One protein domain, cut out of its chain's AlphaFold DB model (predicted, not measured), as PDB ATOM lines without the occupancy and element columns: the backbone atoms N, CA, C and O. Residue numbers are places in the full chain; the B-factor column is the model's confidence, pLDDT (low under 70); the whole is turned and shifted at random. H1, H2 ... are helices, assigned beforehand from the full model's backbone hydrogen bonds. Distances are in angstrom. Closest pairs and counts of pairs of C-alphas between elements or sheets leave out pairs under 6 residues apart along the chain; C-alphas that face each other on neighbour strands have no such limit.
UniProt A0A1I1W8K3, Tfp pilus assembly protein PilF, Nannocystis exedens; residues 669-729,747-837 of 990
ATOM      1  N   ALA A 669      36.976  41.275  -7.125       84.56
ATOM      2  CA  ALA A 669      36.477  41.114  -8.496       84.56
ATOM      3  C   ALA A 669      35.330  42.092  -8.828       84.56
ATOM      4  O   ALA A 669      35.370  42.787  -9.837       84.56
ATOM      5  N   GLN A 670      34.355  42.238  -7.922       84.44
ATOM      6  CA  GLN A 670      33.229  43.168  -8.099       84.44
ATOM      7  C   GLN A 670      33.647  44.640  -8.082       84.44
ATOM      8  O   GLN A 670      32.931  45.492  -8.608       84.44
ATOM      9  N   MET A 671      34.752  44.966  -7.413       85.75
ATOM     10  CA  MET A 671      35.324  46.304  -7.483       85.75
ATOM     11  C   MET A 671      36.014  46.526  -8.821       85.75
ATOM     12  O   MET A 671      35.790  47.569  -9.424       85.75
ATOM     13  N   LEU A 672      36.806  45.559  -9.285       83.75
ATOM     14  CA  LEU A 672      37.521  45.648 -10.554       83.75
ATOM     15  C   LEU A 672      36.545  45.814 -11.735       83.75
ATOM     16  O   LEU A 672      36.765  46.677 -12.577       83.75
ATOM     17  N   GLU A 673      35.405  45.117 -11.726       83.62
ATOM     18  CA  GLU A 673      34.331  45.319 -12.717       83.62
ATOM     19  C   GLU A 673      33.738  46.740 -12.699       83.62
ATOM     20  O   GLU A 673      33.395  47.295 -13.738       83.62
ATOM     21  N   ARG A 674      33.572  47.338 -11.513       82.81
ATOM     22  CA  ARG A 674      32.901  48.643 -11.354       82.81
ATOM     23  C   ARG A 674      33.842  49.838 -11.467       82.81
ATOM     24  O   ARG A 674      33.374  50.951 -11.691       82.81
ATOM     25  N   ALA A 675      35.133  49.629 -11.239       82.38
ATOM     26  CA  ALA A 675      36.150  50.670 -11.188       82.38
ATOM     27  C   ALA A 675      37.430  50.221 -11.923       82.38
ATOM     28  O   ALA A 675      38.465  50.025 -11.279       82.38
ATOM     29  N   PRO A 676      37.400  50.101 -13.265       78.75
ATOM     30  CA  PRO A 676      38.543  49.627 -14.051       78.75
ATOM     31  C   PRO A 676      39.792  50.514 -13.915       78.75
ATOM     32  O   PRO A 676      40.918  50.029 -13.930       78.75
ATOM     33  N   LYS A 677      39.619  51.812 -13.636       77.19
ATOM     34  CA  LYS A 677      40.728  52.755 -13.380       77.19
ATOM     35  C   LYS A 677      41.575  52.430 -12.143       77.19
ATOM     36  O   LYS A 677      42.656  52.983 -11.987       77.19
ATOM     37  N   SER A 678      41.108  51.538 -11.270       82.12
ATOM     38  CA  SER A 678      41.857  51.096 -10.087       82.12
ATOM     39  C   SER A 678      42.896  50.000 -10.382       82.12
ATOM     40  O   SER A 678      43.673  49.642  -9.493       82.12
ATOM     41  N   PHE A 679      42.937  49.465 -11.611       82.88
ATOM     42  CA  PHE A 679      43.760  48.303 -11.977       82.88
ATOM     43  C   PHE A 679      45.254  48.467 -11.661       82.88
ATOM     44  O   PHE A 679      45.802  47.551 -11.039       82.88
ATOM     45  N   PRO A 680      45.922  49.598 -11.980       78.81
ATOM     46  CA  PRO A 680      47.353  49.746 -11.709       78.81
ATOM     47  C   PRO A 680      47.674  49.751 -10.208       78.81
ATOM     48  O   PRO A 680      48.622  49.102  -9.756       78.81
ATOM     49  N   GLU A 681      46.856  50.442  -9.406       81.69
ATOM     50  CA  GLU A 681      47.032  50.521  -7.953       81.69
ATOM     51  C   GLU A 681      46.798  49.166  -7.283       81.69
ATOM     52  O   GLU A 681      47.591  48.746  -6.432       81.69
ATOM     53  N   VAL A 682      45.748  48.451  -7.701       86.62
ATOM     54  CA  VAL A 682      45.444  47.105  -7.206       86.62
ATOM     55  C   VAL A 682      46.553  46.132  -7.605       86.62
ATOM     56  O   VAL A 682      47.077  45.435  -6.739       86.62
ATOM     57  N   ALA A 683      46.985  46.116  -8.868       82.19
ATOM     58  CA  ALA A 683      48.050  45.233  -9.343       82.19
ATOM     59  C   ALA A 683      49.380  45.465  -8.605       82.19
ATOM     60  O   ALA A 683      50.078  44.499  -8.272       82.19
ATOM     61  N   ARG A 684      49.709  46.724  -8.275       85.88
ATOM     62  CA  ARG A 684      50.871  47.070  -7.442       85.88
ATOM     63  C   ARG A 684      50.760  46.458  -6.045       85.88
ATOM     64  O   ARG A 684      51.703  45.810  -5.593       85.88
ATOM     65  N   ILE A 685      49.622  46.628  -5.367       86.69
ATOM     66  CA  ILE A 685      49.426  46.106  -4.005       86.69
ATOM     67  C   ILE A 685      49.400  44.569  -4.002       86.69
ATOM     68  O   ILE A 685      50.061  43.949  -3.168       86.69
ATOM     69  N   LEU A 686      48.727  43.937  -4.968       87.38
ATOM     70  CA  LEU A 686      48.730  42.477  -5.126       87.38
ATOM     71  C   LEU A 686      50.141  41.936  -5.393       87.38
ATOM     72  O   LEU A 686      50.514  40.895  -4.854       87.38
ATOM     73  N   SER A 687      50.951  42.657  -6.173       83.06
ATOM     74  CA  SER A 687      52.347  42.289  -6.425       83.06
ATOM     75  C   SER A 687      53.205  42.370  -5.163       83.06
ATOM     76  O   SER A 687      54.042  41.491  -4.956       83.06
ATOM     77  N   LEU A 688      52.972  43.363  -4.295       85.12
ATOM     78  CA  LEU A 688      53.636  43.472  -2.990       85.12
ATOM     79  C   LEU A 688      53.237  42.326  -2.054       85.12
ATOM     80  O   LEU A 688      54.109  41.693  -1.464       85.12
ATOM     81  N   ILE A 689      51.942  42.000  -1.979       85.25
ATOM     82  CA  ILE A 689      51.445  40.855  -1.197       85.25
ATOM     83  C   ILE A 689      52.087  39.557  -1.693       85.25
ATOM     84  O   ILE A 689      52.621  38.782  -0.901       85.25
ATOM     85  N   ARG A 690      52.086  39.338  -3.012       84.44
ATOM     86  CA  ARG A 690      52.710  38.165  -3.633       84.44
ATOM     87  C   ARG A 690      54.206  38.095  -3.321       84.44
ATOM     88  O   ARG A 690      54.705  37.022  -2.992       84.44
ATOM     89  N   HIS A 691      54.921  39.218  -3.406       79.62
ATOM     90  CA  HIS A 691      56.350  39.276  -3.108       79.62
ATOM     91  C   HIS A 691      56.647  38.952  -1.638       79.62
ATOM     92  O   HIS A 691      57.575  38.199  -1.361       79.62
ATOM     93  N   GLU A 692      55.841  39.447  -0.699       77.69
ATOM     94  CA  GLU A 692      56.000  39.143   0.730       77.69
ATOM     95  C   GLU A 692      55.743  37.665   1.052       77.69
ATOM     96  O   GLU A 692      56.474  37.071   1.845       77.69
ATOM     97  N   ILE A 693      54.768  37.040   0.389       73.69
ATOM     98  CA  ILE A 693      54.501  35.599   0.518       73.69
ATOM     99  C   ILE A 693      55.678  34.768  -0.018       73.69
ATOM    100  O   ILE A 693      56.089  33.795   0.617       73.69
ATOM    101  N   LEU A 694      56.257  35.173  -1.155       66.56
ATOM    102  CA  LEU A 694      57.398  34.495  -1.781       66.56
ATOM    103  C   LEU A 694      58.702  34.667  -0.994       66.56
ATOM    104  O   LEU A 694      59.415  33.691  -0.764       66.56
ATOM    105  N   LYS A 695      59.014  35.892  -0.553       63.47
ATOM    106  CA  LYS A 695      60.253  36.235   0.168       63.47
ATOM    107  C   LYS A 695      60.431  35.426   1.454       63.47
ATOM    108  O   LYS A 695      61.556  35.197   1.889       63.47
ATOM    109  N   HIS A 696      59.331  34.978   2.054       59.16
ATOM    110  CA  HIS A 696      59.340  34.185   3.278       59.16
ATOM    111  C   HIS A 696      59.156  32.678   3.068       59.16
ATOM    112  O   HIS A 696      59.041  31.957   4.057       59.16
ATOM    113  N   ASN A 697      59.189  32.218   1.811       56.19
ATOM    114  CA  ASN A 697      59.169  30.821   1.381       56.19
ATOM    115  C   ASN A 697      58.272  29.927   2.257       56.19
ATOM    116  O   ASN A 697      58.749  29.127   3.060       56.19
ATOM    117  N   THR A 698      56.956  30.061   2.101       59.78
ATOM    118  CA  THR A 698      55.933  29.303   2.847       59.78
ATOM    119  C   THR A 698      56.018  27.779   2.680       59.78
ATOM    120  O   THR A 698      55.367  27.064   3.442       59.78
ATOM    121  N   SER A 699      56.863  27.255   1.778       60.88
ATOM    122  CA  SER A 699      57.265  25.834   1.777       60.88
ATOM    123  C   SER A 699      57.882  25.411   3.115       60.88
ATOM    124  O   SER A 699      57.578  24.330   3.614       60.88
ATOM    125  N   PHE A 700      58.578  26.333   3.786       72.75
ATOM    126  CA  PHE A 700      59.131  26.140   5.122       72.75
ATOM    127  C   PHE A 700      58.048  25.813   6.167       72.75
ATOM    128  O   PHE A 700      58.328  25.118   7.135       72.75
ATOM    129  N   LEU A 701      56.791  26.248   5.975       82.31
ATOM    130  CA  LEU A 701      55.675  25.875   6.861       82.31
ATOM    131  C   LEU A 701      55.318  24.392   6.731       82.31
ATOM    132  O   LEU A 701      55.038  23.735   7.732       82.31
ATOM    133  N   SER A 702      55.350  23.869   5.504       79.81
ATOM    134  CA  SER A 702      55.106  22.449   5.241       79.81
ATOM    135  C   SER A 702      56.269  21.595   5.743       79.81
ATOM    136  O   SER A 702      56.031  20.542   6.329       79.81
ATOM    137  N   ASP A 703      57.506  22.084   5.607       83.94
ATOM    138  CA  ASP A 703      58.706  21.413   6.119       83.94
ATOM    139  C   ASP A 703      58.719  21.350   7.651       83.94
ATOM    140  O   ASP A 703      58.995  20.298   8.225       83.94
ATOM    141  N   VAL A 704      58.357  22.442   8.334       86.81
ATOM    142  CA  VAL A 704      58.201  22.446   9.798       86.81
ATOM    143  C   VAL A 704      57.042  21.545  10.230       86.81
ATOM    144  O   VAL A 704      57.169  20.826  11.218       86.81
ATOM    145  N   GLY A 705      55.940  21.522   9.473       86.75
ATOM    146  CA  GLY A 705      54.847  20.577   9.699       86.75
ATOM    147  C   GLY A 705      55.309  19.119   9.609       86.75
ATOM    148  O   GLY A 705      55.022  18.334  10.508       86.75
ATOM    149  N   ARG A 706      56.097  18.774   8.585       87.12
ATOM    150  CA  ARG A 706      56.675  17.433   8.415       87.12
ATOM    151  C   ARG A 706      57.670  17.089   9.524       87.12
ATOM    152  O   ARG A 706      57.630  15.981  10.043       87.12
ATOM    153  N   ALA A 707      58.520  18.034   9.925       87.75
ATOM    154  CA  ALA A 707      59.456  17.835  11.029       87.75
ATOM    155  C   ALA A 707      58.727  17.568  12.361       87.75
ATOM    156  O   ALA A 707      59.172  16.736  13.147       87.75
ATOM    157  N   LEU A 708      57.584  18.228  12.604       87.56
ATOM    158  CA  LEU A 708      56.722  17.957  13.764       87.56
ATOM    159  C   LEU A 708      56.015  16.598  13.677       87.56
ATOM    160  O   LEU A 708      55.850  15.940  14.701       87.56
ATOM    161  N   GLU A 709      55.597  16.179  12.481       88.50
ATOM    162  CA  GLU A 709      54.969  14.871  12.244       88.50
ATOM    163  C   GLU A 709      55.953  13.711  12.450       88.50
ATOM    164  O   GLU A 709      55.587  12.686  13.018       88.50
ATOM    165  N   MET A 710      57.209  13.900  12.038       87.38
ATOM    166  CA  MET A 710      58.303  12.934  12.191       87.38
ATOM    167  C   MET A 710      59.004  13.009  13.560       87.38
ATOM    168  O   MET A 710      59.930  12.241  13.805       87.38
ATOM    169  N   ASP A 711      58.574  13.931  14.429       83.62
ATOM    170  CA  ASP A 711      59.151  14.217  15.751       83.62
ATOM    171  C   ASP A 711      60.678  14.445  15.723       83.62
ATOM    172  O   ASP A 711      61.429  13.926  16.550       83.62
ATOM    173  N   GLU A 712      61.153  15.231  14.749       87.69
ATOM    174  CA  GLU A 712      62.570  15.596  14.638       87.69
ATOM    175  C   GLU A 712      63.049  16.363  15.893       87.69
ATOM    176  O   GLU A 712      62.311  17.193  16.440       87.69
ATOM    177  N   PRO A 713      64.302  16.157  16.345       79.50
ATOM    178  CA  PRO A 713      64.808  16.709  17.607       79.50
ATOM    179  C   PRO A 713      64.838  18.246  17.656       79.50
ATOM    180  O   PRO A 713      64.833  18.825  18.740       79.50
ATOM    181  N   ASP A 714      64.845  18.922  16.506       83.75
ATOM    182  CA  ASP A 714      64.826  20.382  16.389       83.75
ATOM    183  C   ASP A 714      63.478  20.952  15.897       83.75
ATOM    184  O   ASP A 714      63.346  22.169  15.730       83.75
ATOM    185  N   ALA A 715      62.444  20.117  15.721       83.38
ATOM    186  CA  ALA A 715      61.144  20.528  15.181       83.38
ATOM    187  C   ALA A 715      60.467  21.636  16.009       83.38
ATOM    188  O   ALA A 715      59.906  22.590  15.459       83.38
ATOM    189  N   GLU A 716      60.562  21.573  17.340       82.06
ATOM    190  CA  GLU A 716      60.002  22.591  18.241       82.06
ATOM    191  C   GLU A 716      60.744  23.934  18.147       82.06
ATOM    192  O   GLU A 716      60.128  24.999  18.241       82.06
ATOM    193  N   ALA A 717      62.063  23.902  17.932       81.50
ATOM    194  CA  ALA A 717      62.870  25.105  17.742       81.50
ATOM    195  C   ALA A 717      62.554  25.761  16.388       81.50
ATOM    196  O   ALA A 717      62.324  26.972  16.325       81.50
ATOM    197  N   ARG A 718      62.434  24.957  15.321       85.00
ATOM    198  CA  ARG A 718      61.986  25.423  13.996       85.00
ATOM    199  C   ARG A 718      60.591  26.051  14.072       85.00
ATOM    200  O   ARG A 718      60.370  27.123  13.510       85.00
ATOM    201  N   THR A 719      59.682  25.446  14.836       85.56
ATOM    202  CA  THR A 719      58.311  25.947  15.041       85.56
ATOM    203  C   THR A 719      58.279  27.321  15.711       85.56
ATOM    204  O   THR A 719      57.550  28.205  15.260       85.56
ATOM    205  N   ALA A 720      59.106  27.553  16.734       81.62
ATOM    206  CA  ALA A 720      59.190  28.864  17.382       81.62
ATOM    207  C   ALA A 720      59.748  29.952  16.450       81.62
ATOM    208  O   ALA A 720      59.233  31.072  16.430       81.62
ATOM    209  N   VAL A 721      60.747  29.620  15.624       82.81
ATOM    210  CA  VAL A 721      61.288  30.544  14.613       82.81
ATOM    211  C   VAL A 721      60.227  30.895  13.565       82.81
ATOM    212  O   VAL A 721      60.098  32.060  13.184       82.81
ATOM    213  N   VAL A 722      59.441  29.911  13.117       84.56
ATOM    214  CA  VAL A 722      58.311  30.130  12.199       84.56
ATOM    215  C   VAL A 722      57.266  31.048  12.820       84.56
ATOM    216  O   VAL A 722      56.867  32.028  12.190       84.56
ATOM    217  N   ALA A 723      56.851  30.769  14.056       82.38
ATOM    218  CA  ALA A 723      55.839  31.559  14.745       82.38
ATOM    219  C   ALA A 723      56.282  33.026  14.900       82.38
ATOM    220  O   ALA A 723      55.539  33.939  14.532       82.38
ATOM    221  N   ALA A 724      57.538  33.250  15.303       80.38
ATOM    222  CA  ALA A 724      58.118  34.586  15.424       80.38
ATOM    223  C   ALA A 724      58.222  35.328  14.076       80.38
ATOM    224  O   ALA A 724      58.051  36.545  14.023       80.38
ATOM    225  N   ARG A 725      58.466  34.625  12.962       81.25
ATOM    226  CA  ARG A 725      58.462  35.234  11.616       81.25
ATOM    227  C   ARG A 725      57.052  35.601  11.148       81.25
ATOM    228  O   ARG A 725      56.862  36.668  10.562       81.25
ATOM    229  N   LEU A 726      56.065  34.741  11.404       81.62
ATOM    230  CA  LEU A 726      54.674  34.960  10.997       81.62
ATOM    231  C   LEU A 726      54.012  36.097  11.785       81.62
ATOM    232  O   LEU A 726      53.370  36.953  11.174       81.62
ATOM    233  N   PHE A 727      54.204  36.138  13.107       82.75
ATOM    234  CA  PHE A 727      53.456  37.024  14.011       82.75
ATOM    235  C   PHE A 727      54.318  38.063  14.757       82.75
ATOM    236  O   PHE A 727      53.772  39.011  15.324       82.75
ATOM    237  N   GLY A 728      55.650  37.959  14.694       76.94
ATOM    238  CA  GLY A 728      56.599  38.807  15.431       76.94
ATOM    239  C   GLY A 728      57.094  38.158  16.732       76.94
ATOM    240  O   GLY A 728      56.509  37.196  17.213       76.94
ATOM    241  N   ALA A 729      58.187  38.668  17.313       64.12
ATOM    242  CA  ALA A 729      58.718  38.140  18.573       64.12
ATOM    243  C   ALA A 729      57.836  38.526  19.789       64.12
ATOM    244  O   ALA A 729      57.345  39.663  19.849       64.12
ATOM    245  N   GLU A 747      54.152  46.640  11.960       50.44
ATOM    246  CA  GLU A 747      55.542  46.154  11.830       50.44
ATOM    247  C   GLU A 747      55.843  44.806  12.508       50.44
ATOM    248  O   GLU A 747      57.001  44.397  12.579       50.44
ATOM    249  N   ARG A 748      54.838  44.067  12.995       64.19
ATOM    250  CA  ARG A 748      55.073  42.758  13.636       64.19
ATOM    251  C   ARG A 748      54.674  41.592  12.728       64.19
ATOM    252  O   ARG A 748      53.493  41.350  12.495       64.19
ATOM    253  N   GLY A 749      55.688  40.881  12.230       74.81
ATOM    254  CA  GLY A 749      55.550  39.654  11.441       74.81
ATOM    255  C   GLY A 749      54.955  39.839  10.039       74.81
ATOM    256  O   GLY A 749      54.578  40.936   9.624       74.81
ATOM    257  N   ILE A 750      54.882  38.740   9.290       83.62
ATOM    258  CA  ILE A 750      54.297  38.680   7.939       83.62
ATOM    259  C   ILE A 750      52.795  38.991   7.973       83.62
ATOM    260  O   ILE A 750      52.295  39.735   7.129       83.62
ATOM    261  N   HIS A 751      52.080  38.478   8.979       84.88
ATOM    262  CA  HIS A 751      50.637  38.676   9.125       84.88
ATOM    263  C   HIS A 751      50.267  40.162   9.287       84.88
ATOM    264  O   HIS A 751      49.331  40.642   8.647       84.88
ATOM    265  N   GLY A 752      51.035  40.921  10.079       81.69
ATOM    266  CA  GLY A 752      50.807  42.356  10.275       81.69
ATOM    267  C   GLY A 752      50.990  43.177   8.995       81.69
ATOM    268  O   GLY A 752      50.174  44.054   8.703       81.69
ATOM    269  N   ARG A 753      52.011  42.855   8.187       85.00
ATOM    270  CA  ARG A 753      52.237  43.504   6.883       85.00
ATOM    271  C   ARG A 753      51.148  43.147   5.874       85.00
ATOM    272  O   ARG A 753      50.635  44.038   5.202       85.00
ATOM    273  N   PHE A 754      50.735  41.879   5.830       87.00
ATOM    274  CA  PHE A 754      49.625  41.419   4.994       87.00
ATOM    275  C   PHE A 754      48.323  42.181   5.285       87.00
ATOM    276  O   PHE A 754      47.721  42.728   4.361       87.00
ATOM    277  N   LEU A 755      47.930  42.311   6.557       86.12
ATOM    278  CA  LEU A 755      46.758  43.109   6.939       86.12
ATOM    279  C   LEU A 755      46.912  44.594   6.570       86.12
ATOM    280  O   LEU A 755      45.929  45.248   6.224       86.12
ATOM    281  N   GLY A 756      48.142  45.118   6.589       85.50
ATOM    282  CA  GLY A 756      48.465  46.451   6.083       85.50
ATOM    283  C   GLY A 756      48.105  46.629   4.604       85.50
ATOM    284  O   GLY A 756      47.441  47.607   4.263       85.50
ATOM    285  N   TYR A 757      48.466  45.671   3.747       88.62
ATOM    286  CA  TYR A 757      48.101  45.699   2.325       88.62
ATOM    287  C   TYR A 757      46.601  45.493   2.086       88.62
ATOM    288  O   TYR A 757      46.031  46.113   1.191       88.62
ATOM    289  N   VAL A 758      45.934  44.668   2.902       88.50
ATOM    290  CA  VAL A 758      44.469  44.505   2.852       88.50
ATOM    291  C   VAL A 758      43.765  45.831   3.165       88.50
ATOM    292  O   VAL A 758      42.827  46.205   2.461       88.50
ATOM    293  N   ASP A 759      44.235  46.578   4.168       86.75
ATOM    294  CA  ASP A 759      43.724  47.922   4.486       86.75
ATOM    295  C   ASP A 759      44.002  48.926   3.351       86.75
ATOM    296  O   ASP A 759      43.144  49.752   3.033       86.75
ATOM    297  N   GLU A 760      45.160  48.840   2.687       88.81
ATOM    298  CA  GLU A 760      45.440  49.644   1.489       88.81
ATOM    299  C   GLU A 760      44.460  49.341   0.351       88.81
ATOM    300  O   GLU A 760      43.866  50.276  -0.185       88.81
ATOM    301  N   LEU A 761      44.185  48.068   0.043       89.31
ATOM    302  CA  LEU A 761      43.173  47.694  -0.957       89.31
ATOM    303  C   LEU A 761      41.784  48.225  -0.587       89.31
ATOM    304  O   LEU A 761      41.066  48.747  -1.438       89.31
ATOM    305  N   GLN A 762      41.402  48.153   0.692       87.75
ATOM    306  CA  GLN A 762      40.134  48.716   1.160       87.75
ATOM    307  C   GLN A 762      40.067  50.239   1.003       87.75
ATOM    308  O   GLN A 762      38.991  50.765   0.714       87.75
ATOM    309  N   LYS A 763      41.189  50.954   1.152       88.75
ATOM    310  CA  LYS A 763      41.260  52.400   0.886       88.75
ATOM    311  C   LYS A 763      41.098  52.718  -0.595       88.75
ATOM    312  O   LYS A 763      40.338  53.635  -0.897       88.75
ATOM    313  N   VAL A 764      41.713  51.941  -1.490       87.94
ATOM    314  CA  VAL A 764      41.497  52.070  -2.945       87.94
ATOM    315  C   VAL A 764      40.026  51.799  -3.290       87.94
ATOM    316  O   VAL A 764      39.407  52.542  -4.038       87.94
ATOM    317  N   GLY A 765      39.388  50.804  -2.669       86.06
ATOM    318  CA  GLY A 765      37.940  50.612  -2.821       86.06
ATOM    319  C   GLY A 765      37.137  51.859  -2.428       86.06
ATOM    320  O   GLY A 765      36.272  52.319  -3.178       86.06
ATOM    321  N   ARG A 766      37.447  52.445  -1.265       85.62
ATOM    322  CA  ARG A 766      36.752  53.639  -0.756       85.62
ATOM    323  C   ARG A 766      36.971  54.877  -1.625       85.62
ATOM    324  O   ARG A 766      36.015  55.636  -1.773       85.62
ATOM    325  N   SER A 767      38.153  55.078  -2.215       87.50
ATOM    326  CA  SER A 767      38.390  56.203  -3.138       87.50
ATOM    327  C   SER A 767      37.514  56.116  -4.392       87.50
ATOM    328  O   SER A 767      37.119  57.144  -4.935       87.50
ATOM    329  N   HIS A 768      37.110  54.904  -4.785       84.50
ATOM    330  CA  HIS A 768      36.156  54.650  -5.865       84.50
ATOM    331  C   HIS A 768      34.698  54.466  -5.391       84.50
ATOM    332  O   HIS A 768      33.873  53.937  -6.133       84.50
ATOM    333  N   ASN A 769      34.345  54.903  -4.171       83.25
ATOM    334  CA  ASN A 769      33.004  54.762  -3.571       83.25
ATOM    335  C   ASN A 769      32.504  53.305  -3.431       83.25
ATOM    336  O   ASN A 769      31.297  53.045  -3.392       83.25
ATOM    337  N   ILE A 770      33.416  52.337  -3.313       84.62
ATOM    338  CA  ILE A 770      33.101  50.911  -3.167       84.62
ATOM    339  C   ILE A 770      33.628  50.405  -1.820       84.62
ATOM    340  O   ILE A 770      34.827  50.345  -1.570       84.62
ATOM    341  N   ASN A 771      32.732  49.981  -0.928       85.31
ATOM    342  CA  ASN A 771      33.154  49.399   0.346       85.31
ATOM    343  C   ASN A 771      33.555  47.924   0.163       85.31
ATOM    344  O   ASN A 771      32.690  47.054   0.031       85.31
ATOM    345  N   LEU A 772      34.857  47.640   0.146       84.94
ATOM    346  CA  LEU A 772      35.389  46.283   0.018       84.94
ATOM    347  C   LEU A 772      35.270  45.475   1.315       84.94
ATOM    348  O   LEU A 772      35.681  45.915   2.390       84.94
ATOM    349  N   ASN A 773      34.814  44.230   1.193       85.50
ATOM    350  CA  ASN A 773      34.769  43.250   2.275       85.50
ATOM    351  C   ASN A 773      35.660  42.040   1.954       85.50
ATOM    352  O   ASN A 773      35.178  40.946   1.650       85.50
ATOM    353  N   LEU A 774      36.973  42.254   2.047       85.69
ATOM    354  CA  LEU A 774      37.986  41.232   1.769       85.69
ATOM    355  C   LEU A 774      38.048  40.132   2.847       85.69
ATOM    356  O   LEU A 774      38.500  39.030   2.574       85.69
ATOM    357  N   TYR A 775      37.537  40.402   4.053       83.12
ATOM    358  CA  TYR A 775      37.568  39.464   5.182       83.12
ATOM    359  C   TYR A 775      36.593  38.294   5.037       83.12
ATOM    360  O   TYR A 775      36.886  37.196   5.496       83.12
ATOM    361  N   ARG A 776      35.409  38.531   4.456       79.00
ATOM    362  CA  ARG A 776      34.334  37.521   4.403       79.00
ATOM    363  C   ARG A 776      33.852  37.188   3.000       79.00
ATOM    364  O   ARG A 776      33.348  36.093   2.794       79.00
ATOM    365  N   LYS A 777      33.910  38.142   2.069       80.06
ATOM    366  CA  LYS A 777      33.275  37.997   0.752       80.06
ATOM    367  C   LYS A 777      34.264  37.621  -0.342       80.06
ATOM    368  O   LYS A 777      33.863  37.022  -1.333       80.06
ATOM    369  N   ASP A 778      35.525  38.009  -0.183       86.25
ATOM    370  CA  ASP A 778      36.550  37.714  -1.171       86.25
ATOM    371  C   ASP A 778      37.166  36.326  -0.927       86.25
ATOM    372  O   ASP A 778      37.702  36.101   0.161       86.25
ATOM    373  N   PRO A 779      37.088  35.385  -1.883       84.88
ATOM    374  CA  PRO A 779      37.515  34.002  -1.668       84.88
ATOM    375  C   PRO A 779      39.031  33.861  -1.484       84.88
ATOM    376  O   PRO A 779      39.465  32.963  -0.766       84.88
ATOM    377  N   ILE A 780      39.832  34.751  -2.079       87.56
ATOM    378  CA  ILE A 780      41.295  34.701  -1.985       87.56
ATOM    379  C   ILE A 780      41.716  35.228  -0.612       87.56
ATOM    380  O   ILE A 780      42.364  34.530   0.169       87.56
ATOM    381  N   PHE A 781      41.289  36.448  -0.277       89.88
ATOM    382  CA  PHE A 781      41.711  37.106   0.960       89.88
ATOM    383  C   PHE A 781      41.109  36.468   2.212       89.88
ATOM    384  O   PHE A 781      41.823  36.304   3.199       89.88
ATOM    385  N   SER A 782      39.838  36.053   2.184       89.69
ATOM    386  CA  SER A 782      39.216  35.386   3.337       89.69
ATOM    387  C   SER A 782      39.895  34.055   3.667       89.69
ATOM    388  O   SER A 782      40.136  33.775   4.841       89.69
ATOM    389  N   ALA A 783      40.285  33.273   2.653       87.81
ATOM    390  CA  ALA A 783      41.019  32.025   2.842       87.81
ATOM    391  C   ALA A 783      42.414  32.264   3.438       87.81
ATOM    392  O   ALA A 783      42.824  31.553   4.354       87.81
ATOM    393  N   MET A 784      43.128  33.290   2.966       88.81
ATOM    394  CA  MET A 784      44.441  33.654   3.508       88.81
ATOM    395  C   MET A 784      44.353  34.159   4.954       88.81
ATOM    396  O   MET A 784      45.148  33.746   5.795       88.81
ATOM    397  N   ILE A 785      43.373  35.010   5.270       89.31
ATOM    398  CA  ILE A 785      43.142  35.505   6.638       89.31
ATOM    399  C   ILE A 785      42.796  34.338   7.572       89.31
ATOM    400  O   ILE A 785      43.363  34.237   8.658       89.31
ATOM    401  N   ALA A 786      41.923  33.425   7.138       88.19
ATOM    402  CA  ALA A 786      41.581  32.233   7.907       88.19
ATOM    403  C   ALA A 786      42.801  31.330   8.150       88.19
ATOM    404  O   ALA A 786      42.973  30.831   9.259       88.19
ATOM    405  N   ALA A 787      43.674  31.163   7.153       88.62
ATOM    406  CA  ALA A 787      44.905  30.390   7.298       88.62
ATOM    407  C   ALA A 787      45.898  31.038   8.283       88.62
ATOM    408  O   ALA A 787      46.534  30.333   9.063       88.62
ATOM    409  N   PHE A 788      46.014  32.371   8.305       87.81
ATOM    410  CA  PHE A 788      46.816  33.060   9.322       87.81
ATOM    411  C   PHE A 788      46.222  32.922  10.733       87.81
ATOM    412  O   PHE A 788      46.976  32.709  11.681       87.81
ATOM    413  N   GLU A 789      44.900  33.009  10.893       87.31
ATOM    414  CA  GLU A 789      44.247  32.814  12.198       87.31
ATOM    415  C   GLU A 789      44.321  31.351  12.681       87.31
ATOM    416  O   GLU A 789      44.507  31.127  13.873       87.31
ATOM    417  N   ASP A 790      44.272  30.350  11.790       88.12
ATOM    418  CA  ASP A 790      44.464  28.930  12.156       88.12
ATOM    419  C   ASP A 790      45.872  28.653  12.713       88.12
ATOM    420  O   ASP A 790      46.058  27.802  13.583       88.12
ATOM    421  N   LEU A 791      46.870  29.412  12.250       87.31
ATOM    422  CA  LEU A 791      48.249  29.335  12.740       87.31
ATOM    423  C   LEU A 791      48.501  30.186  13.993       87.31
ATOM    424  O   LEU A 791      49.603  30.168  14.551       87.31
ATOM    425  N   ARG A 792      47.505  30.938  14.466       83.88
ATOM    426  CA  ARG A 792      47.650  31.793  15.640       83.88
ATOM    427  C   ARG A 792      47.732  30.948  16.909       83.88
ATOM    428  O   ARG A 792      46.935  30.046  17.133       83.88
ATOM    429  N   GLY A 793      48.695  31.264  17.771       78.00
ATOM    430  CA  GLY A 793      48.950  30.488  18.990       78.00
ATOM    431  C   GLY A 793      49.978  29.367  18.824       78.00
ATOM    432  O   GLY A 793      50.282  28.697  19.809       78.00
ATOM    433  N   LEU A 794      50.587  29.227  17.639       81.44
ATOM    434  CA  LEU A 794      51.696  28.299  17.376       81.44
ATOM    435  C   LEU A 794      52.874  28.463  18.365       81.44
ATOM    436  O   LEU A 794      53.529  27.489  18.722       81.44
ATOM    437  N   GLU A 795      53.095  29.675  18.889       71.81
ATOM    438  CA  GLU A 795      54.085  29.980  19.941       71.81
ATOM    439  C   GLU A 795      53.849  29.210  21.257       71.81
ATOM    440  O   GLU A 795      54.763  29.037  22.065       71.81
ATOM    441  N   GLY A 796      52.614  28.761  21.499       69.88
ATOM    442  CA  GLY A 796      52.213  28.057  22.712       69.88
ATOM    443  C   GLY A 796      52.699  26.609  22.788       69.88
ATOM    444  O   GLY A 796      52.710  26.052  23.886       69.88
ATOM    445  N   LEU A 797      53.145  26.012  21.673       76.25
ATOM    446  CA  LEU A 797      53.554  24.602  21.621       76.25
ATOM    447  C   LEU A 797      54.691  24.284  22.610       76.25
ATOM    448  O   LEU A 797      54.616  23.291  23.328       76.25
ATOM    449  N   GLN A 798      55.688  25.168  22.735       67.50
ATOM    450  CA  GLN A 798      56.799  24.995  23.688       67.50
ATOM    451  C   GLN A 798      56.362  25.096  25.161       67.50
ATOM    452  O   GLN A 798      57.038  24.589  26.058       67.50
ATOM    453  N   ARG A 799      55.225  25.752  25.431       69.44
ATOM    454  CA  ARG A 799      54.701  25.988  26.787       69.44
ATOM    455  C   ARG A 799      53.752  24.883  27.263       69.44
ATOM    456  O   ARG A 799      53.389  24.878  28.436       69.44
ATOM    457  N   ALA A 800      53.354  23.957  26.388       70.25
ATOM    458  CA  ALA A 800      52.431  22.874  26.725       70.25
ATOM    459  C   ALA A 800      53.076  21.828  27.668       70.25
ATOM    460  O   ALA A 800      54.291  21.618  27.608       70.25
ATOM    461  N   PRO A 801      52.310  21.147  28.540       72.69
ATOM    462  CA  PRO A 801      52.821  20.090  29.419       72.69
ATOM    463  C   PRO A 801      53.207  18.810  28.646       72.69
ATOM    464  O   PRO A 801      52.500  18.395  27.733       72.69
ATOM    465  N   ASN A 802      54.303  18.139  29.044       68.75
ATOM    466  CA  ASN A 802      54.913  17.002  28.315       68.75
ATOM    467  C   ASN A 802      53.949  15.862  27.928       68.75
ATOM    468  O   ASN A 802      54.132  15.255  26.879       68.75
ATOM    469  N   ARG A 803      52.924  15.574  28.743       65.88
ATOM    470  CA  ARG A 803      51.973  14.471  28.494       65.88
ATOM    471  C   ARG A 803      51.066  14.697  27.278       65.88
ATOM    472  O   ARG A 803      50.623  13.724  26.683       65.88
ATOM    473  N   GLU A 804      50.824  15.948  26.894       70.25
ATOM    474  CA  GLU A 804      49.946  16.316  25.769       70.25
ATOM    475  C   GLU A 804      50.741  16.747  24.524       70.25
ATOM    476  O   GLU A 804      50.174  16.913  23.443       70.25
ATOM    477  N   ARG A 805      52.070  16.890  24.646       71.75
ATOM    478  CA  ARG A 805      52.933  17.440  23.587       71.75
ATOM    479  C   ARG A 805      52.892  16.637  22.294       71.75
ATOM    480  O   ARG A 805      52.775  17.251  21.244       71.75
ATOM    481  N   HIS A 806      52.942  15.304  22.332       76.56
ATOM    482  CA  HIS A 806      52.929  14.501  21.096       76.56
ATOM    483  C   HIS A 806      51.618  14.643  20.308       76.56
ATOM    484  O   HIS A 806      51.648  14.812  19.091       76.56
ATOM    485  N   ALA A 807      50.469  14.637  20.993       78.75
ATOM    486  CA  ALA A 807      49.171  14.834  20.346       78.75
ATOM    487  C   ALA A 807      49.055  16.244  19.742       78.75
ATOM    488  O   ALA A 807      48.619  16.400  18.601       78.75
ATOM    489  N   LEU A 808      49.534  17.257  20.473       82.19
ATOM    490  CA  LEU A 808      49.580  18.642  20.005       82.19
ATOM    491  C   LEU A 808      50.534  18.824  18.813       82.19
ATOM    492  O   LEU A 808      50.187  19.540  17.879       82.19
ATOM    493  N   LYS A 809      51.701  18.162  18.788       84.12
ATOM    494  CA  LYS A 809      52.636  18.204  17.644       84.12
ATOM    495  C   LYS A 809      51.978  17.710  16.360       84.12
ATOM    496  O   LYS A 809      52.073  18.387  15.341       84.12
ATOM    497  N   LEU A 810      51.264  16.583  16.418       85.56
ATOM    498  CA  LEU A 810      50.564  16.027  15.255       85.56
ATOM    499  C   LEU A 810      49.407  16.929  14.793       85.56
ATOM    500  O   LEU A 810      49.170  17.088  13.594       85.56
ATOM    501  N   GLU A 811      48.692  17.551  15.731       87.12
ATOM    502  CA  GLU A 811      47.645  18.520  15.407       87.12
ATOM    503  C   GLU A 811      48.219  19.761  14.705       87.12
ATOM    504  O   GLU A 811      47.727  20.162  13.643       87.12
ATOM    505  N   TRP A 812      49.291  20.335  15.251       89.81
ATOM    506  CA  TRP A 812      49.972  21.488  14.667       89.81
ATOM    507  C   TRP A 812      50.642  21.161  13.334       89.81
ATOM    508  O   TRP A 812      50.577  21.989  12.428       89.81
ATOM    509  N   ALA A 813      51.190  19.957  13.160       88.38
ATOM    510  CA  ALA A 813      51.720  19.481  11.882       88.38
ATOM    511  C   ALA A 813      50.656  19.532  10.773       88.38
ATOM    512  O   ALA A 813      50.886  20.094   9.699       88.38
ATOM    513  N   ARG A 814      49.444  19.037  11.058       88.19
ATOM    514  CA  ARG A 814      48.314  19.080  10.113       88.19
ATOM    515  C   ARG A 814      47.847  20.508   9.827       88.19
ATOM    516  O   ARG A 814      47.547  20.826   8.675       88.19
ATOM    517  N   ARG A 815      47.778  21.375  10.844       90.38
ATOM    518  CA  ARG A 815      47.420  22.800  10.673       90.38
ATOM    519  C   ARG A 815      48.453  23.541   9.818       90.38
ATOM    520  O   ARG A 815      48.073  24.202   8.857       90.38
ATOM    521  N   LEU A 816      49.745  23.348  10.090       88.56
ATOM    522  CA  LEU A 816      50.858  23.918   9.324       88.56
ATOM    523  C   LEU A 816      50.877  23.455   7.867       88.56
ATOM    524  O   LEU A 816      51.039  24.287   6.977       88.56
ATOM    525  N   SER A 817      50.640  22.168   7.609       86.25
ATOM    526  CA  SER A 817      50.560  21.634   6.244       86.25
ATOM    527  C   SER A 817      49.389  22.243   5.457       86.25
ATOM    528  O   SER A 817      49.576  22.778   4.361       86.25
ATOM    529  N   ARG A 818      48.179  22.259   6.039       87.88
ATOM    530  CA  ARG A 818      46.980  22.808   5.374       87.88
ATOM    531  C   ARG A 818      47.078  24.315   5.143       87.88
ATOM    532  O   ARG A 818      46.899  24.776   4.017       87.88
ATOM    533  N   SER A 819      47.380  25.076   6.191       88.81
ATOM    534  CA  SER A 819      47.472  26.537   6.117       88.81
ATOM    535  C   SER A 819      48.694  26.982   5.306       88.81
ATOM    536  O   SER A 819      48.620  27.976   4.584       88.81
ATOM    537  N   GLY A 820      49.777  26.197   5.310       85.00
ATOM    538  CA  GLY A 820      50.936  26.387   4.436       85.00
ATOM    539  C   GLY A 820      50.612  26.217   2.951       85.00
ATOM    540  O   GLY A 820      51.051  27.031   2.140       85.00
ATOM    541  N   HIS A 821      49.784  25.235   2.576       84.19
ATOM    542  CA  HIS A 821      49.336  25.077   1.188       84.19
ATOM    543  C   HIS A 821      48.488  26.269   0.706       84.19
ATOM    544  O   HIS A 821      48.681  26.755  -0.413       84.19
ATOM    545  N   VAL A 822      47.589  26.772   1.564       85.38
ATOM    546  CA  VAL A 822      46.743  27.943   1.268       85.38
ATOM    547  C   VAL A 822      47.585  29.208   1.119       85.38
ATOM    548  O   VAL A 822      47.451  29.903   0.116       85.38
ATOM    549  N   LEU A 823      48.472  29.488   2.079       84.25
ATOM    550  CA  LEU A 823      49.326  30.681   2.080       84.25
ATOM    551  C   LEU A 823      50.486  30.603   1.080       84.25
ATOM    552  O   LEU A 823      51.106  31.623   0.803       84.25
ATOM    553  N   GLY A 824      50.810  29.418   0.565       82.38
ATOM    554  CA  GLY A 824      51.865  29.204  -0.418       82.38
ATOM    555  C   GLY A 824      51.333  29.085  -1.833       82.38
ATOM    556  O   GLY A 824      50.972  30.082  -2.458       82.38
ATOM    557  N   ARG A 825      51.323  27.855  -2.353       78.94
ATOM    558  CA  ARG A 825      51.039  27.575  -3.765       78.94
ATOM    559  C   ARG A 825      49.689  28.138  -4.212       78.94
ATOM    560  O   ARG A 825      49.632  28.810  -5.236       78.94
ATOM    561  N   LYS A 826      48.634  27.930  -3.418       82.94
ATOM    562  CA  LYS A 826      47.279  28.352  -3.787       82.94
ATOM    563  C   LYS A 826      47.136  29.875  -3.840       82.94
ATOM    564  O   LYS A 826      46.709  30.405  -4.858       82.94
ATOM    565  N   ALA A 827      47.538  30.594  -2.788       82.75
ATOM    566  CA  ALA A 827      47.521  32.060  -2.800       82.75
ATOM    567  C   ALA A 827      48.372  32.634  -3.943       82.75
ATOM    568  O   ALA A 827      47.988  33.625  -4.559       82.75
ATOM    569  N   PHE A 828      49.509  32.008  -4.256       82.12
ATOM    570  CA  PHE A 828      50.358  32.434  -5.363       82.12
ATOM    571  C   PHE A 828      49.680  32.285  -6.730       82.12
ATOM    572  O   PHE A 828      49.711  33.235  -7.517       82.12
ATOM    573  N   GLU A 829      49.090  31.121  -7.016       83.31
ATOM    574  CA  GLU A 829      48.393  30.846  -8.278       83.31
ATOM    575  C   GLU A 829      47.220  31.819  -8.476       83.31
ATOM    576  O   GLU A 829      47.125  32.457  -9.525       83.31
ATOM    577  N   GLU A 830      46.410  32.028  -7.433       85.00
ATOM    578  CA  GLU A 830      45.245  32.925  -7.439       85.00
ATOM    579  C   GLU A 830      45.641  34.404  -7.610       85.00
ATOM    580  O   GLU A 830      45.150  35.090  -8.510       85.00
ATOM    581  N   LEU A 831      46.591  34.907  -6.807       85.94
ATOM    582  CA  LEU A 831      47.072  36.292  -6.919       85.94
ATOM    583  C   LEU A 831      47.752  36.539  -8.270       85.94
ATOM    584  O   LEU A 831      47.569  37.597  -8.873       85.94
ATOM    585  N   SER A 832      48.524  35.570  -8.770       82.31
ATOM    586  CA  SER A 832      49.171  35.677 -10.083       82.31
ATOM    587  C   SER A 832      48.169  35.580 -11.228       82.31
ATOM    588  O   SER A 832      48.383  36.213 -12.258       82.31
ATOM    589  N   GLY A 833      47.080  34.827 -11.064       83.69
ATOM    590  CA  GLY A 833      45.943  34.823 -11.983       83.69
ATOM    591  C   GLY A 833      45.309  36.208 -12.086       83.69
ATOM    592  O   GLY A 833      45.212  36.750 -13.186       83.69
ATOM    593  N   VAL A 834      44.993  36.830 -10.944       84.25
ATOM    594  CA  VAL A 834      44.407  38.180 -10.910       84.25
ATOM    595  C   VAL A 834      45.364  39.212 -11.511       84.25
ATOM    596  O   VAL A 834      44.970  39.959 -12.401       84.25
ATOM    597  N   ILE A 835      46.643  39.219 -11.119       82.19
ATOM    598  CA  ILE A 835      47.640  40.149 -11.686       82.19
ATOM    599  C   ILE A 835      47.774  39.957 -13.206       82.19
ATOM    600  O   ILE A 835      47.811  40.943 -13.937       82.19
ATOM    601  N   ARG A 836      47.808  38.709 -13.698       79.06
ATOM    602  CA  ARG A 836      47.846  38.429 -15.145       79.06
ATOM    603  C   ARG A 836      46.607  38.966 -15.856       79.06
ATOM    604  O   ARG A 836      46.765  39.624 -16.874       79.06
ATOM    605  N   SER A 837      45.413  38.756 -15.298       79.19
ATOM    606  CA  SER A 837      44.164  39.266 -15.885       79.19
ATOM    607  C   SER A 837      44.095  40.795 -15.943       79.19
ATOM    608  O   SER A 837      43.450  41.341 -16.828       79.19
TER     609      SER A 837
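AT A GLANCE: This is residues 669 to 729 and 747 to 837 of the 990 residues of the protein "Tfp pilus assembly protein PilF" of Nannocystis exedens (UniProt A0A1I1W8K3). This is an elongated bundle of helices: the long H8 runs along most of a rod, with H2 and H5 side by side toward one end, the hairpin H3 and H4 toward the other, and H6 packed along H8. Short H1 lies by H2 and H5 at one end, and short H7 packs on H4 and H8 at the other. The printed part has 152 residues with eight named helices, H1 to H8 in order, and no named strand; the class is all helix. It is compact, with a radius of gyration of the C-alphas of 17.2 A, and spans 56 by 24 by 24 A.

HOW THE PARTS SIT: Start with H1, residues 669 to 674: it is close to but not clearly touching H2, residues 676 to 695, the closest C-alphas being those of Leu 672 and Phe 679, 6.9 A apart. H2 touches H5, residues 749 to 767, at a shallow tilt of 1 degree, opposite ways; look at C-alphas 689 and 754, the closest, 6.5 A apart. H3, residues 699 to 709, and H4, residues 715 to 727, form a hairpin, their closest C-alphas, Ala 707 and Ala 715, 5.2 A apart. With residues 724 to 727 alone H4 touches H5, the closest C-alphas being 727 and 749, 4.2 A apart. H8, residues 802 to 837, is the hub: it touches H3 closest at C-alphas 705 and 813, 4.0 A apart, and H2 closest at 683 and 835, 5.6 A apart. H8 also touches H6, residues 779 to 790, closest at C-alphas 787 and 819, 4.8 A apart, and forms a hairpin with H7, residues 794 to 799, closest at C-alphas 797 and 808, 7.3 A apart. Every O i to N i+4 pair is within hydrogen-bond range in H3 and H4; the counts are 1 of 2 in H1, 14 of 16 in H2, 14 of 15 in H5, 7 of 8 in H6, 28 of 32 in H8 and 0 of 2 in H7, where 2 of 3 O i to N i+3 pairs are.

IN THESE COORDINATES: Find C-alpha 669 at (36.477, 41.114, -8.496), where H1 begins. H2 is 29.2 A long, H5 27.9 A and H8 50.6 A; H8 ends at C-alpha 837, (44.164, 39.266, -15.885), and has a kink of 31 degrees near residue 809.

THE WHOLE: The C-alphas of Lys 677 and Arg 803 are the farthest apart, 57.8 A. Residues 730 to 746 are not printed; C-alphas 729 and 747 are 10.9 A apart across this cut. The link from H5 to H6, 11 residues, is long. Look for pLDDT under 70 in 14 residues, among them 694 to 699.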